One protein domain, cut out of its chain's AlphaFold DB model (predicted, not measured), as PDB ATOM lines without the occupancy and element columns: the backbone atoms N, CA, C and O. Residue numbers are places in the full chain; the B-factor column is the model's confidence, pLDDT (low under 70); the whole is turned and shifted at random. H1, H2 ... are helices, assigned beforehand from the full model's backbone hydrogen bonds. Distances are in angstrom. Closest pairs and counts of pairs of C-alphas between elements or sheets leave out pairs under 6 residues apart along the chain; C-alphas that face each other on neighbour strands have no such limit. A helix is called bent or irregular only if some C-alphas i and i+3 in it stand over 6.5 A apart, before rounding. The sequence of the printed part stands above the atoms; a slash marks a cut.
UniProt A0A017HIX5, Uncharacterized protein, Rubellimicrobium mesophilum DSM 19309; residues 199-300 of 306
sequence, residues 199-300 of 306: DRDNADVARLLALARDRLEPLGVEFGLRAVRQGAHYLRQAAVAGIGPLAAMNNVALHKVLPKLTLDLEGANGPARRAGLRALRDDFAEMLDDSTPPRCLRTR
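This is residues 199 to 300 of the 306 residues of an uncharacterized protein of Rubellimicrobium mesophilum DSM 19309 (UniProt A0A017HIX5). Three helices, H1, H2 and H3, make a small up-and-down bundle, each running against the one before it. H4 folds back from the end of H3 and fills a fourth place, packing on H1 and running alongside H3, with H2 slanted across the others and away from H4; a tail, residues 288 to 300, lies at the outside. The printed part has 102 residues, with four named helices in the order H1, H2, H3, H4 and no named strand; the class is all helix. The whole is compact, with a radius of gyration of the C-alphas of 13.9 A, and spans 41 by 32 by 20 A.

The longest helix is H3, residues 245 to 266. It touches H2, residues 225 to 240, at a steep tilt of 36 degrees, only just past shallow, opposite ways; the closest C-alphas are those of Leu 235 and Ala 248, 5.6 A apart. The two form a helical hairpin. H1, residues 203 to 219, forms another hairpin with H2. They touch at a steep tilt of 43 degrees, opposite ways, through residues 204 to 209 of H1 and 228 to 235 of H2; the closest C-alphas, of Leu 208 and Val 228, are 6.0 A apart. H1 and H3 are near each other, with 14 pairs of C-alphas within 10 A. H4, residues 271 to 287, touches H1 at a shallow tilt of 17 degrees, opposite ways, with residues 273 to 280 of H4 alone and residues 215 to 219 of H1 alone; the closest C-alphas are those of Arg 215 and Leu 280, 6.2 A apart. H3 and H4 are close but not clearly touching, at a shallow tilt of 13 degrees, opposite ways; their closest C-alphas, of Leu 246 and Met 287, are 7.7 A apart. H2 and H4 are apart. Helix packing is mostly crossed, but only just. In H2 and H4 every O i to N i+4 pair is within hydrogen-bond range; in H1 10 of 13 are, in H3 11 of 18.

H3 is 33.7 A from first to last C-alpha, has a kink of 31 degrees near residue 258, and is irregular: C-alphas 263 and 266 are 7.4 A apart. H1, 23.4 A, begins at C-alpha 203, (-80.151, 2.378, -32.156); it has a kink of 31 degrees near residue 213 and is irregular, only just: C-alphas 214 and 217 are 6.7 A apart. H2 is 23.0 A long. H4, 24.1 A, ends at C-alpha 287, (-77.956, 10.042, -21.678).

The C-alphas farthest apart, of Val 240 and Gly 270, are 41.9 A from each other. The printed part has no cut, and its three links between helices are tight. Residues 265 to 271 stand free. Mean pLDDT of the printed part is 73.3; 33 residues are under 70: residues 262 to 276, 279, 283 and 285 to 300.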
ATOM      1  N   ASP A 199     -88.259  -2.052 -35.247       85.44
ATOM      2  CA  ASP A 199     -86.940  -2.363 -35.779       85.44
ATOM      3  C   ASP A 199     -85.945  -2.458 -34.618       85.44
ATOM      4  O   ASP A 199     -85.637  -1.455 -33.978       85.44
ATOM      5  N   ARG A 200     -85.490  -3.674 -34.302       80.69
ATOM      6  CA  ARG A 200     -84.557  -3.912 -33.189       80.69
ATOM      7  C   ARG A 200     -83.127  -3.488 -33.514       80.69
ATOM      8  O   ARG A 200     -82.357  -3.294 -32.577       80.69
ATOM      9  N   ASP A 201     -82.803  -3.327 -34.793       84.38
ATOM     10  CA  ASP A 201     -81.476  -2.914 -35.249       84.38
ATOM     11  C   ASP A 201     -81.325  -1.384 -35.196       84.38
ATOM     12  O   ASP A 201     -80.219  -0.843 -35.247       84.38
ATOM     13  N   ASN A 202     -82.436  -0.662 -35.021       85.94
ATOM     14  CA  ASN A 202     -82.435   0.775 -34.810       85.94
ATOM     15  C   ASN A 202     -81.879   1.134 -33.415       85.94
ATOM     16  O   ASN A 202     -82.428   0.737 -32.383       85.94
ATOM     17  N   ALA A 203     -80.827   1.959 -33.385       84.81
ATOM     18  CA  ALA A 203     -80.151   2.378 -32.156       84.81
ATOM     19  C   ALA A 203     -81.080   3.066 -31.137       84.81
ATOM     20  O   ALA A 203     -80.922   2.884 -29.931       84.81
ATOM     21  N   ASP A 204     -82.073   3.830 -31.592       84.00
ATOM     22  CA  ASP A 204     -83.029   4.500 -30.709       84.00
ATOM     23  C   ASP A 204     -84.033   3.520 -30.103       84.00
ATOM     24  O   ASP A 204     -84.356   3.607 -28.918       84.00
ATOM     25  N   VAL A 205     -84.487   2.542 -30.889       86.75
ATOM     26  CA  VAL A 205     -85.350   1.460 -30.397       86.75
ATOM     27  C   VAL A 205     -84.597   0.602 -29.384       86.75
ATOM     28  O   VAL A 205     -85.143   0.297 -28.323       86.75
ATOM     29  N   ALA A 206     -83.339   0.259 -29.668       86.88
ATOM     30  CA  ALA A 206     -82.482  -0.479 -28.748       86.88
ATOM     31  C   ALA A 206     -82.290   0.278 -27.422       86.88
ATOM     32  O   ALA A 206     -82.456  -0.314 -26.354       86.88
ATOM     33  N   ARG A 207     -82.039   1.597 -27.478       84.69
ATOM     34  CA  ARG A 207     -81.943   2.466 -26.292       84.69
ATOM     35  C   ARG A 207     -83.235   2.498 -25.477       84.69
ATOM     36  O   ARG A 207     -83.189   2.329 -24.262       84.69
ATOM     37  N   LEU A 208     -84.389   2.659 -26.125       87.38
ATOM     38  CA  LEU A 208     -85.689   2.656 -25.442       87.38
ATOM     39  C   LEU A 208     -86.007   1.296 -24.796       87.38
ATOM     40  O   LEU A 208     -86.566   1.257 -23.702       87.38
ATOM     41  N   LEU A 209     -85.639   0.186 -25.444       88.06
ATOM     42  CA  LEU A 209     -85.800  -1.162 -24.887       88.06
ATOM     43  C   LEU A 209     -84.874  -1.415 -23.692       88.06
ATOM     44  O   LEU A 209     -85.301  -2.048 -22.728       88.06
ATOM     45  N   ALA A 210     -83.628  -0.933 -23.744       86.56
ATOM     46  CA  ALA A 210     -82.698  -1.004 -22.618       86.56
ATOM     47  C   ALA A 210     -83.219  -0.191 -21.424       86.56
ATOM     48  O   ALA A 210     -83.367  -0.738 -20.337       86.56
ATOM     49  N   LEU A 211     -83.638   1.060 -21.646       84.56
ATOM     50  CA  LEU A 211     -84.250   1.900 -20.609       84.56
ATOM     51  C   LEU A 211     -85.461   1.216 -19.953       84.56
ATOM     52  O   LEU A 211     -85.597   1.216 -18.727       84.56
ATOM     53  N   ALA A 212     -86.335   0.617 -20.767       86.19
ATOM     54  CA  ALA A 212     -87.517  -0.086 -20.287       86.19
ATOM     55  C   ALA A 212     -87.161  -1.265 -19.367       86.19
ATOM     56  O   ALA A 212     -87.661  -1.337 -18.247       86.19
ATOM     57  N   ARG A 213     -86.274  -2.150 -19.830       85.94
ATOM     58  CA  ARG A 213     -85.871  -3.374 -19.125       85.94
ATOM     59  C   ARG A 213     -85.035  -3.083 -17.881       85.94
ATOM     60  O   ARG A 213     -85.276  -3.634 -16.815       85.94
ATOM     61  N   ASP A 214     -84.041  -2.216 -18.019       83.19
ATOM     62  CA  ASP A 214     -82.973  -2.107 -17.029       83.19
ATOM     63  C   ASP A 214     -83.351  -1.133 -15.905       83.19
ATOM     64  O   ASP A 214     -82.822  -1.231 -14.796       83.19
ATOM     65  N   ARG A 215     -84.281  -0.198 -16.168       80.56
ATOM     66  CA  ARG A 215     -84.650   0.873 -15.226       80.56
ATOM     67  C   ARG A 215     -86.137   0.974 -14.922       80.56
ATOM     68  O   ARG A 215     -86.491   1.134 -13.757       80.56
ATOM     69  N   LEU A 216     -87.009   0.901 -15.928       82.44
ATOM     70  CA  LEU A 216     -88.449   1.112 -15.717       82.44
ATOM     71  C   LEU A 216     -89.139  -0.119 -15.121       82.44
ATOM     72  O   LEU A 216     -89.915   0.025 -14.177       82.44
ATOM     73  N   GLU A 217     -88.802  -1.317 -15.594       83.19
ATOM     74  CA  GLU A 217     -89.343  -2.579 -15.081       83.19
ATOM     75  C   GLU A 217     -89.028  -2.799 -13.582       83.19
ATOM     76  O   GLU A 217     -89.969  -3.047 -12.824       83.19
ATOM     77  N   PRO A 218     -87.792  -2.575 -13.079       80.94
ATOM     78  CA  PRO A 218     -87.504  -2.614 -11.639       80.94
ATOM     79  C   PRO A 218     -88.283  -1.593 -10.799       80.94
ATOM     80  O   PRO A 218     -88.459  -1.783  -9.595       80.94
ATOM     81  N   LEU A 219     -88.728  -0.493 -11.411       78.44
ATOM     82  CA  LEU A 219     -89.538   0.541 -10.762       78.44
ATOM     83  C   LEU A 219     -91.045   0.249 -10.826       78.44
ATOM     84  O   LEU A 219     -91.821   1.033 -10.281       78.44
ATOM     85  N   GLY A 220     -91.452  -0.851 -11.470       75.88
ATOM     86  CA  GLY A 220     -92.854  -1.192 -11.710       75.88
ATOM     87  C   GLY A 220     -93.524  -0.321 -12.777       75.88
ATOM     88  O   GLY A 220     -94.745  -0.337 -12.895       75.88
ATOM     89  N   VAL A 221     -92.751   0.445 -13.553       81.25
ATOM     90  CA  VAL A 221     -93.286   1.335 -14.585       81.25
ATOM     91  C   VAL A 221     -93.462   0.568 -15.885       81.25
ATOM     92  O   VAL A 221     -92.497   0.166 -16.532       81.25
ATOM     93  N   GLU A 222     -94.712   0.423 -16.314       79.25
ATOM     94  CA  GLU A 222     -95.032  -0.261 -17.561       79.25
ATOM     95  C   GLU A 222     -94.583   0.570 -18.778       79.25
ATOM     96  O   GLU A 222     -95.163   1.611 -19.107       79.25
ATOM     97  N   PHE A 223     -93.555   0.094 -19.483       83.62
ATOM     98  CA  PHE A 223     -93.081   0.655 -20.751       83.62
ATOM     99  C   PHE A 223     -93.038  -0.434 -21.828       83.62
ATOM    100  O   PHE A 223     -91.988  -0.946 -22.207       83.62
ATOM    101  N   GLY A 224     -94.222  -0.830 -22.297       85.00
ATOM    102  CA  GLY A 224     -94.370  -1.902 -23.277       85.00
ATOM    103  C   GLY A 224     -93.928  -1.526 -24.698       85.00
ATOM    104  O   GLY A 224     -93.595  -0.381 -25.016       85.00
ATOM    105  N   LEU A 225     -94.025  -2.500 -25.608       86.50
ATOM    106  CA  LEU A 225     -93.672  -2.351 -27.029       86.50
ATOM    107  C   LEU A 225     -94.392  -1.184 -27.722       86.50
ATOM    108  O   LEU A 225     -93.867  -0.594 -28.667       86.50
ATOM    109  N   ARG A 226     -95.598  -0.836 -27.265       85.31
ATOM    110  CA  ARG A 226     -96.343   0.312 -27.781       85.31
ATOM    111  C   ARG A 226     -95.649   1.631 -27.463       85.31
ATOM    112  O   ARG A 226     -95.478   2.440 -28.374       85.31
ATOM    113  N   ALA A 227     -95.244   1.836 -26.211       87.81
ATOM    114  CA  ALA A 227     -94.538   3.040 -25.789       87.81
ATOM    115  C   ALA A 227     -93.206   3.183 -26.541       87.81
ATOM    116  O   ALA A 227     -92.879   4.275 -26.998       87.81
ATOM    117  N   VAL A 228     -92.508   2.067 -26.788       89.12
ATOM    118  CA  VAL A 228     -91.293   2.031 -27.619       89.12
ATOM    119  C   VAL A 228     -91.582   2.468 -29.059       89.12
ATOM    120  O   VAL A 228     -90.917   3.365 -29.570       89.12
ATOM    121  N   ARG A 229     -92.604   1.896 -29.715       88.31
ATOM    122  CA  ARG A 229     -92.995   2.279 -31.090       88.31
ATOM    123  C   ARG A 229     -93.399   3.751 -31.192       88.31
ATOM    124  O   ARG A 229     -93.068   4.413 -32.172       88.31
ATOM    125  N   GLN A 230     -94.105   4.264 -30.187       88.75
ATOM    126  CA  GLN A 230     -94.489   5.673 -30.105       88.75
ATOM    127  C   GLN A 230     -93.279   6.585 -29.893       88.75
ATOM    128  O   GLN A 230     -93.174   7.598 -30.579       88.75
ATOM    129  N   GLY A 231     -92.360   6.214 -28.997       89.88
ATOM    130  CA  GLY A 231     -91.111   6.935 -28.763       89.88
ATOM    131  C   GLY A 231     -90.252   6.991 -30.023       89.88
ATOM    132  O   GLY A 231     -89.878   8.073 -30.453       89.88
ATOM    133  N   ALA A 232     -90.038   5.857 -30.693       89.31
ATOM    134  CA  ALA A 232     -89.300   5.807 -31.957       89.31
ATOM    135  C   ALA A 232     -89.963   6.654 -33.060       89.31
ATOM    136  O   ALA A 232     -89.287   7.370 -33.799       89.31
ATOM    137  N   HIS A 233     -91.297   6.624 -33.153       88.75
ATOM    138  CA  HIS A 233     -92.023   7.502 -34.069       88.75
ATOM    139  C   HIS A 233     -91.823   8.980 -33.720       88.75
ATOM    140  O   HIS A 233     -91.582   9.781 -34.620       88.75
ATOM    141  N   TYR A 234     -91.880   9.337 -32.435       89.75
ATOM    142  CA  TYR A 234     -91.620  10.696 -31.971       89.75
ATOM    143  C   TYR A 234     -90.204  11.149 -32.334       89.75
ATOM    144  O   TYR A 234     -90.065  12.214 -32.915       89.75
ATOM    145  N   LEU A 235     -89.174  10.333 -32.082       89.12
ATOM    146  CA  LEU A 235     -87.781  10.653 -32.425       89.12
ATOM    147  C   LEU A 235     -87.612  10.926 -33.927       89.12
ATOM    148  O   LEU A 235     -86.982  11.907 -34.315       89.12
ATOM    149  N   ARG A 236     -88.263  10.123 -34.781       87.50
ATOM    150  CA  ARG A 236     -88.278  10.352 -36.232       87.50
ATOM    151  C   ARG A 236     -88.943  11.679 -36.607       87.50
ATOM    152  O   ARG A 236     -88.415  12.398 -37.447       87.50
ATOM    153  N   GLN A 237     -90.098  11.999 -36.020       86.00
ATOM    154  CA  GLN A 237     -90.800  13.263 -36.293       86.00
ATOM    155  C   GLN A 237     -90.053  14.472 -35.717       86.00
ATOM    156  O   GLN A 237     -90.037  15.535 -36.327       86.00
ATOM    157  N   ALA A 238     -89.388  14.300 -34.577       86.38
ATOM    158  CA  ALA A 238     -88.562  15.313 -33.943       86.38
ATOM    159  C   ALA A 238     -87.379  15.695 -34.844       86.38
ATOM    160  O   ALA A 238     -87.141  16.880 -35.049       86.38
ATOM    161  N   ALA A 239     -86.722  14.715 -35.475       84.88
ATOM    162  CA  ALA A 239     -85.668  14.977 -36.454       84.88
ATOM    163  C   ALA A 239     -86.172  15.780 -37.672       84.88
ATOM    164  O   ALA A 239     -85.494  16.698 -38.120       84.88
ATOM    165  N   VAL A 240     -87.380  15.482 -38.175       83.44
ATOM    166  CA  VAL A 240     -88.018  16.260 -39.261       83.44
ATOM    167  C   VAL A 240     -88.317  17.695 -38.818       83.44
ATOM    168  O   VAL A 240     -88.168  18.623 -39.605       83.44
ATOM    169  N   ALA A 241     -88.688  17.883 -37.553       80.19
ATOM    170  CA  ALA A 241     -88.923  19.190 -36.949       80.19
ATOM    171  C   ALA A 241     -87.632  19.932 -36.541       80.19
ATOM    172  O   ALA A 241     -87.716  20.966 -35.884       80.19
ATOM    173  N   GLY A 242     -86.444  19.411 -36.878       79.88
ATOM    174  CA  GLY A 242     -85.158  20.027 -36.526       79.88
ATOM    175  C   GLY A 242     -84.758  19.881 -35.052       79.88
ATOM    176  O   GLY A 242     -83.814  20.522 -34.601       79.88
ATOM    177  N   ILE A 243     -85.446  19.036 -34.282       81.00
ATOM    178  CA  ILE A 243     -85.112  18.762 -32.884       81.00
ATOM    179  C   ILE A 243     -83.965  17.749 -32.847       81.00
ATOM    180  O   ILE A 243     -84.085  16.633 -33.357       81.00
ATOM    181  N   GLY A 244     -82.861  18.124 -32.198       82.75
ATOM    182  CA  GLY A 244     -81.699  17.251 -32.040       82.75
ATOM    183  C   GLY A 244     -82.026  15.935 -31.305       82.75
ATOM    184  O   GLY A 244     -82.923  15.919 -30.455       82.75
ATOM    185  N   PRO A 245     -81.285  14.837 -31.560       81.94
ATOM    186  CA  PRO A 245     -81.575  13.512 -30.993       81.94
ATOM    187  C   PRO A 245     -81.685  13.499 -29.462       81.94
ATOM    188  O   PRO A 245     -82.558  12.842 -28.897       81.94
ATOM    189  N   LEU A 246     -80.833  14.281 -28.797       80.94
ATOM    190  CA  LEU A 246     -80.786  14.418 -27.344       80.94
ATOM    191  C   LEU A 246     -82.060  15.060 -26.783       80.94
ATOM    192  O   LEU A 246     -82.721  14.514 -25.900       80.94
ATOM    193  N   ALA A 247     -82.446  16.204 -27.352       80.38
ATOM    194  CA  ALA A 247     -83.660  16.918 -26.980       80.38
ATOM    195  C   ALA A 247     -84.914  16.086 -27.291       80.38
ATOM    196  O   ALA A 247     -85.864  16.072 -26.511       80.38
ATOM    197  N   ALA A 248     -84.897  15.334 -28.394       86.50
ATOM    198  CA  ALA A 248     -85.975  14.429 -28.752       86.50
ATOM    199  C   ALA A 248     -86.119  13.282 -27.733       86.50
ATOM    200  O   ALA A 248     -87.233  12.996 -27.290       86.50
ATOM    201  N   MET A 249     -85.010  12.671 -27.300       85.06
ATOM    202  CA  MET A 249     -85.010  11.630 -26.266       85.06
ATOM    203  C   MET A 249     -85.491  12.170 -24.915       85.06
ATOM    204  O   MET A 249     -86.328  11.544 -24.261       85.06
ATOM    205  N   ASN A 250     -85.044  13.370 -24.533       84.88
ATOM    206  CA  ASN A 250     -85.539  14.058 -23.342       84.88
ATOM    207  C   ASN A 250     -87.061  14.247 -23.389       84.88
ATOM    208  O   ASN A 250     -87.761  13.965 -22.420       84.88
ATOM    209  N   ASN A 251     -87.604  14.665 -24.532       85.88
ATOM    210  CA  ASN A 251     -89.045  14.846 -24.684       85.88
ATOM    211  C   ASN A 251     -89.811  13.518 -24.569       85.88
ATOM    212  O   ASN A 251     -90.892  13.490 -23.984       85.88
ATOM    213  N   VAL A 252     -89.258  12.399 -25.055       88.19
ATOM    214  CA  VAL A 252     -89.852  11.072 -24.814       88.19
ATOM    215  C   VAL A 252     -89.877  10.765 -23.315       88.19
ATOM    216  O   VAL A 252     -90.919  10.373 -22.786       88.19
ATOM    217  N   ALA A 253     -88.777  11.000 -22.601       85.12
ATOM    218  CA  ALA A 253     -88.720  10.799 -21.156       85.12
ATOM    219  C   ALA A 253     -89.759  11.659 -20.414       85.12
ATOM    220  O   ALA A 253     -90.550  11.145 -19.617       85.12
ATOM    221  N   LEU A 254     -89.820  12.954 -20.727       83.50
ATOM    222  CA  LEU A 254     -90.732  13.912 -20.103       83.50
ATOM    223  C   LEU A 254     -92.203  13.607 -20.389       83.50
ATOM    224  O   LEU A 254     -93.030  13.758 -19.491       83.50
ATOM    225  N   HIS A 255     -92.538  13.193 -21.612       87.56
ATOM    226  CA  HIS A 255     -93.933  13.075 -22.046       87.56
ATOM    227  C   HIS A 255     -94.504  11.658 -21.937       87.56
ATOM    228  O   HIS A 255     -95.726  11.495 -21.996       87.56
ATOM    229  N   LYS A 256     -93.648  10.632 -21.808       87.00
ATOM    230  CA  LYS A 256     -94.064   9.219 -21.755       87.00
ATOM    231  C   LYS A 256     -93.620   8.457 -20.517       87.00
ATOM    232  O   LYS A 256     -94.350   7.562 -20.094       87.00
ATOM    233  N   VAL A 257     -92.463   8.783 -19.945       84.81
ATOM    234  CA  VAL A 257     -91.913   8.050 -18.793       84.81
ATOM    235  C   VAL A 257     -92.295   8.733 -17.485       84.81
ATOM    236  O   VAL A 257     -92.937   8.128 -16.627       84.81
ATOM    237  N   LEU A 258     -91.970  10.019 -17.343       82.00
ATOM    238  CA  LEU A 258     -92.190  10.771 -16.106       82.00
ATOM    239  C   LEU A 258     -93.659  10.833 -15.636       82.00
ATOM    240  O   LEU A 258     -93.893  10.703 -14.431       82.00
ATOM    241  N   PRO A 259     -94.665  10.967 -16.524       80.56
ATOM    242  CA  PRO A 259     -96.065  10.976 -16.106       80.56
ATOM    243  C   PRO A 259     -96.479   9.679 -15.400       80.56
ATOM    244  O   PRO A 259     -97.274   9.727 -14.469       80.56
ATOM    245  N   LYS A 260     -95.894   8.534 -15.784       79.31
ATOM    246  CA  LYS A 260     -96.169   7.228 -15.165       79.31
ATOM    247  C   LYS A 260     -95.545   7.114 -13.765       79.31
ATOM    248  O   LYS A 260     -96.143   6.532 -12.876       79.31
ATOM    249  N   LEU A 261     -94.384   7.735 -13.543       74.38
ATOM    250  CA  LEU A 261     -93.672   7.716 -12.254       74.38
ATOM    251  C   LEU A 261     -94.336   8.564 -11.161       74.38
ATOM    252  O   LEU A 261     -94.232   8.242  -9.980       74.38
ATOM    253  N   THR A 262     -94.968   9.672 -11.547       61.50
ATOM    254  CA  THR A 262     -95.487  10.672 -10.595       61.50
ATOM    255  C   THR A 262     -96.775  10.201  -9.907       61.50
ATOM    256  O   THR A 262     -97.089  10.658  -8.815       61.50
ATOM    257  N   LEU A 263     -97.503   9.268 -10.524       52.97
ATOM    258  CA  LEU A 263     -98.806   8.793 -10.054       52.97
ATOM    259  C   LEU A 263     -98.716   7.595  -9.098       52.97
ATOM    260  O   LEU A 263     -99.631   7.370  -8.319       52.97
ATOM    261  N   ASP A 264     -97.588   6.882  -9.077       49.44
ATOM    262  CA  ASP A 264     -97.375   5.742  -8.174       49.44
ATOM    263  C   ASP A 264     -96.760   6.145  -6.813       49.44
ATOM    264  O   ASP A 264     -96.232   5.294  -6.080       49.44
ATOM    265  N   LEU A 265     -96.758   7.437  -6.461       49.81
ATOM    266  CA  LEU A 265     -96.155   7.941  -5.218       49.81
ATOM    267  C   LEU A 265     -96.930   7.541  -3.950       49.81
ATOM    268  O   LEU A 265     -96.369   7.609  -2.857       49.81
ATOM    269  N   GLU A 266     -98.163   7.053  -4.081       45.06
ATOM    270  CA  GLU A 266     -98.991   6.646  -2.938       45.06
ATOM    271  C   GLU A 266     -98.614   5.262  -2.366       45.06
ATOM    272  O   GLU A 266     -98.983   4.943  -1.238       45.06
ATOM    273  N   GLY A 267     -97.843   4.439  -3.096       47.62
ATOM    274  CA  GLY A 267     -97.745   2.999  -2.803       47.62
ATOM    275  C   GLY A 267     -96.437   2.435  -2.229       47.62
ATOM    276  O   GLY A 267     -96.465   1.346  -1.664       47.62
ATOM    277  N   ALA A 268     -95.272   3.087  -2.347       47.00
ATOM    278  CA  ALA A 268     -94.018   2.462  -1.881       47.00
ATOM    279  C   ALA A 268     -92.853   3.448  -1.692       47.00
ATOM    280  O   ALA A 268     -92.049   3.655  -2.600       47.00
ATOM    281  N   ASN A 269     -92.684   3.978  -0.477       50.59
ATOM    282  CA  ASN A 269     -91.505   4.754  -0.057       50.59
ATOM    283  C   ASN A 269     -90.338   3.858   0.423       50.59
ATOM    284  O   ASN A 269     -89.678   4.126   1.430       50.59
ATOM    285  N   GLY A 270     -90.056   2.769  -0.297       62.50
ATOM    286  CA  GLY A 270     -88.953   1.858   0.024       62.50
ATOM    287  C   GLY A 270     -87.566   2.435  -0.331       62.50
ATOM    288  O   GLY A 270     -87.434   3.144  -1.334       62.50
ATOM    289  N   PRO A 271     -86.497   2.132   0.437       62.25
ATOM    290  CA  PRO A 271     -85.126   2.538   0.104       62.25
ATOM    291  C   PRO A 271     -84.654   2.025  -1.271       62.25
ATOM    292  O   PRO A 271     -83.958   2.751  -1.978       62.25
ATOM    293  N   ALA A 272     -85.104   0.838  -1.697       63.84
ATOM    294  CA  ALA A 272     -84.814   0.281  -3.023       63.84
ATOM    295  C   ALA A 272     -85.407   1.123  -4.170       63.84
ATOM    296  O   ALA A 272     -84.726   1.398  -5.155       63.84
ATOM    297  N   ARG A 273     -86.642   1.624  -4.012       67.00
ATOM    298  CA  ARG A 273     -87.284   2.492  -5.013       67.00
ATOM    299  C   ARG A 273     -86.578   3.841  -5.124       67.00
ATOM    300  O   ARG A 273     -86.361   4.333  -6.225       67.00
ATOM    301  N   ARG A 274     -86.150   4.416  -3.994       68.25
ATOM    302  CA  ARG A 274     -85.341   5.647  -3.973       68.25
ATOM    303  C   ARG A 274     -83.994   5.468  -4.675       68.25
ATOM    304  O   ARG A 274     -83.580   6.368  -5.400       68.25
ATOM    305  N   ALA A 275     -83.328   4.330  -4.484       68.62
ATOM    306  CA  ALA A 275     -82.095   4.008  -5.201       68.62
ATOM    307  C   ALA A 275     -82.339   3.863  -6.714       68.62
ATOM    308  O   ALA A 275     -81.602   4.450  -7.501       68.62
ATOM    309  N   GLY A 276     -83.417   3.181  -7.116       67.50
ATOM    310  CA  GLY A 276     -83.812   3.057  -8.524       67.50
ATOM    311  C   GLY A 276     -84.148   4.398  -9.187       67.50
ATOM    312  O   GLY A 276     -83.721   4.650 -10.307       67.50
ATOM    313  N   LEU A 277     -84.837   5.306  -8.483       72.06
ATOM    314  CA  LEU A 277     -85.119   6.661  -8.978       72.06
ATOM    315  C   LEU A 277     -83.849   7.510  -9.128       72.06
ATOM    316  O   LEU A 277     -83.751   8.297 -10.067       72.06
ATOM    317  N   ARG A 278     -82.877   7.358  -8.218       70.44
ATOM    318  CA  ARG A 278     -81.569   8.024  -8.336       70.44
ATOM    319  C   ARG A 278     -80.792   7.498  -9.538       70.44
ATOM    320  O   ARG A 278     -80.347   8.307 -10.335       70.44
ATOM    321  N   ALA A 279     -80.730   6.178  -9.712       69.56
ATOM    322  CA  ALA A 279     -80.094   5.567 -10.876       69.56
ATOM    323  C   ALA A 279     -80.763   6.003 -12.190       69.56
ATOM    324  O   ALA A 279     -80.074   6.377 -13.125       69.56
ATOM    325  N   LEU A 280     -82.100   6.049 -12.246       72.56
ATOM    326  CA  LEU A 280     -82.826   6.546 -13.418       72.56
ATOM    327  C   LEU A 280     -82.494   8.015 -13.724       72.56
ATOM    328  O   LEU A 280     -82.326   8.382 -14.882       72.56
ATOM    329  N   ARG A 281     -82.417   8.866 -12.694       73.62
ATOM    330  CA  ARG A 281     -82.019  10.271 -12.851       73.62
ATOM    331  C   ARG A 281     -80.594  10.384 -13.387       73.62
ATOM    332  O   ARG A 281     -80.367  11.202 -14.269       73.62
ATOM    333  N   ASP A 282     -79.663   9.622 -12.825       70.06
ATOM    334  CA  ASP A 282     -78.246   9.688 -13.184       70.06
ATOM    335  C   ASP A 282     -78.032   9.180 -14.620       70.06
ATOM    336  O   ASP A 282     -77.363   9.849 -15.400       70.06
ATOM    337  N   ASP A 283     -78.724   8.112 -15.021       67.50
ATOM    338  CA  ASP A 283     -78.754   7.631 -16.405       67.50
ATOM    339  C   ASP A 283     -79.378   8.648 -17.362       67.50
ATOM    340  O   ASP A 283     -78.868   8.845 -18.457       67.50
ATOM    341  N   PHE A 284     -80.475   9.314 -16.983       70.25
ATOM    342  CA  PHE A 284     -81.006  10.401 -17.804       70.25
ATOM    343  C   PHE A 284     -80.023  11.563 -17.893       70.25
ATOM    344  O   PHE A 284     -79.941  12.180 -18.943       70.25
ATOM    345  N   ALA A 285     -79.281  11.867 -16.829       68.88
ATOM    346  CA  ALA A 285     -78.256  12.900 -16.874       68.88
ATOM    347  C   ALA A 285     -77.115  12.510 -17.826       68.88
ATOM    348  O   ALA A 285     -76.729  13.337 -18.639       68.88
ATOM    349  N   GLU A 286     -76.653  11.257 -17.795       67.50
ATOM    350  CA  GLU A 286     -75.613  10.728 -18.691       67.50
ATOM    351  C   GLU A 286     -76.099  10.615 -20.146       67.50
ATOM    352  O   GLU A 286     -75.419  11.037 -21.077       67.50
ATOM    353  N   MET A 287     -77.321  10.117 -20.359       62.41
ATOM    354  CA  MET A 287     -77.956  10.042 -21.678       62.41
ATOM    355  C   MET A 287     -78.230  11.417 -22.287       62.41
ATOM    356  O   MET A 287     -78.426  11.485 -23.496       62.41
ATOM    357  N   LEU A 288     -78.316  12.471 -21.469       65.75
ATOM    358  CA  LEU A 288     -78.612  13.847 -21.870       65.75
ATOM    359  C   LEU A 288     -77.385  14.773 -21.795       65.75
ATOM    360  O   LEU A 288     -77.552  15.988 -21.929       65.75
ATOM    361  N   ASP A 289     -76.178  14.231 -21.600       51.97
ATOM    362  CA  ASP A 289     -74.960  15.035 -21.491       51.97
ATOM    363  C   ASP A 289     -74.326  15.287 -22.866       51.97
ATOM    364  O   ASP A 289     -73.555  14.490 -23.396       51.97
ATOM    365  N   ASP A 290     -74.670  16.436 -23.446       43.44
ATOM    366  CA  ASP A 290     -73.724  17.232 -24.222       43.44
ATOM    367  C   ASP A 290     -74.049  18.713 -24.000       43.44
ATOM    368  O   ASP A 290     -74.952  19.250 -24.637       43.44
ATOM    369  N   SER A 291     -73.382  19.310 -23.003       43.84
ATOM    370  CA  SER A 291     -73.033  20.734 -22.776       43.84
ATOM    371  C   SER A 291     -74.028  21.878 -23.091       43.84
ATOM    372  O   SER A 291     -73.722  23.045 -22.845       43.84
ATOM    373  N   THR A 292     -75.263  21.594 -23.496       36.75
ATOM    374  CA  THR A 292     -76.353  22.553 -23.663       36.75
ATOM    375  C   THR A 292     -77.670  21.844 -23.342       36.75
ATOM    376  O   THR A 292     -78.235  21.167 -24.202       36.75
ATOM    377  N   PRO A 293     -78.205  21.962 -22.113       33.59
ATOM    378  CA  PRO A 293     -79.539  21.449 -21.853       33.59
ATOM    379  C   PRO A 293     -80.522  22.193 -22.770       33.59
ATOM    380  O   PRO A 293     -80.455  23.429 -22.835       33.59
ATOM    381  N   PRO A 294     -81.460  21.510 -23.457       36.94
ATOM    382  CA  PRO A 294     -82.597  22.210 -24.036       36.94
ATOM    383  C   PRO A 294     -83.242  23.037 -22.913       36.94
ATOM    384  O   PRO A 294     -83.411  22.545 -21.791       36.94
ATOM    385  N   ARG A 295     -83.521  24.323 -23.186       40.09
ATOM    386  CA  ARG A 295     -83.854  25.370 -22.189       40.09
ATOM    387  C   ARG A 295     -84.960  24.984 -21.186       40.09
ATOM    388  O   ARG A 295     -85.040  25.571 -20.114       40.09
ATOM    389  N   CYS A 296     -85.740  23.943 -21.465       34.94
ATOM    390  CA  CYS A 296     -86.771  23.378 -20.599       34.94
ATOM    391  C   CYS A 296     -86.283  22.623 -19.336       34.94
ATOM    392  O   CYS A 296     -87.122  22.221 -18.529       34.94
ATOM    393  N   LEU A 297     -84.972  22.429 -19.121       35.41
ATOM    394  CA  LEU A 297     -84.437  21.640 -17.990       35.41
ATOM    395  C   LEU A 297     -83.744  22.430 -16.862       35.41
ATOM    396  O   LEU A 297     -83.347  21.820 -15.867       35.41
ATOM    397  N   ARG A 298     -83.618  23.764 -16.929       34.31
ATOM    398  CA  ARG A 298     -82.841  24.521 -15.917       34.31
ATOM    399  C   ARG A 298     -83.425  24.551 -14.493       34.31
ATOM    400  O   ARG A 298     -82.726  24.985 -13.585       34.31
ATOM    401  N   THR A 299     -84.641  24.058 -14.250       36.53
ATOM    402  CA  THR A 299     -85.334  24.232 -12.954       36.53
ATOM    403  C   THR A 299     -85.621  22.949 -12.160       36.53
ATOM    404  O   THR A 299     -86.317  23.019 -11.151       36.53
ATOM    405  N   ARG A 300     -85.117  21.765 -12.551       39.56
ATOM    406  CA  ARG A 300     -85.639  20.484 -12.008       39.56
ATOM    407  C   ARG A 300     -84.723  19.594 -11.171       39.56
ATOM    408  O   ARG A 300     -85.083  18.444 -10.930       39.56
TER     409      ARG A 300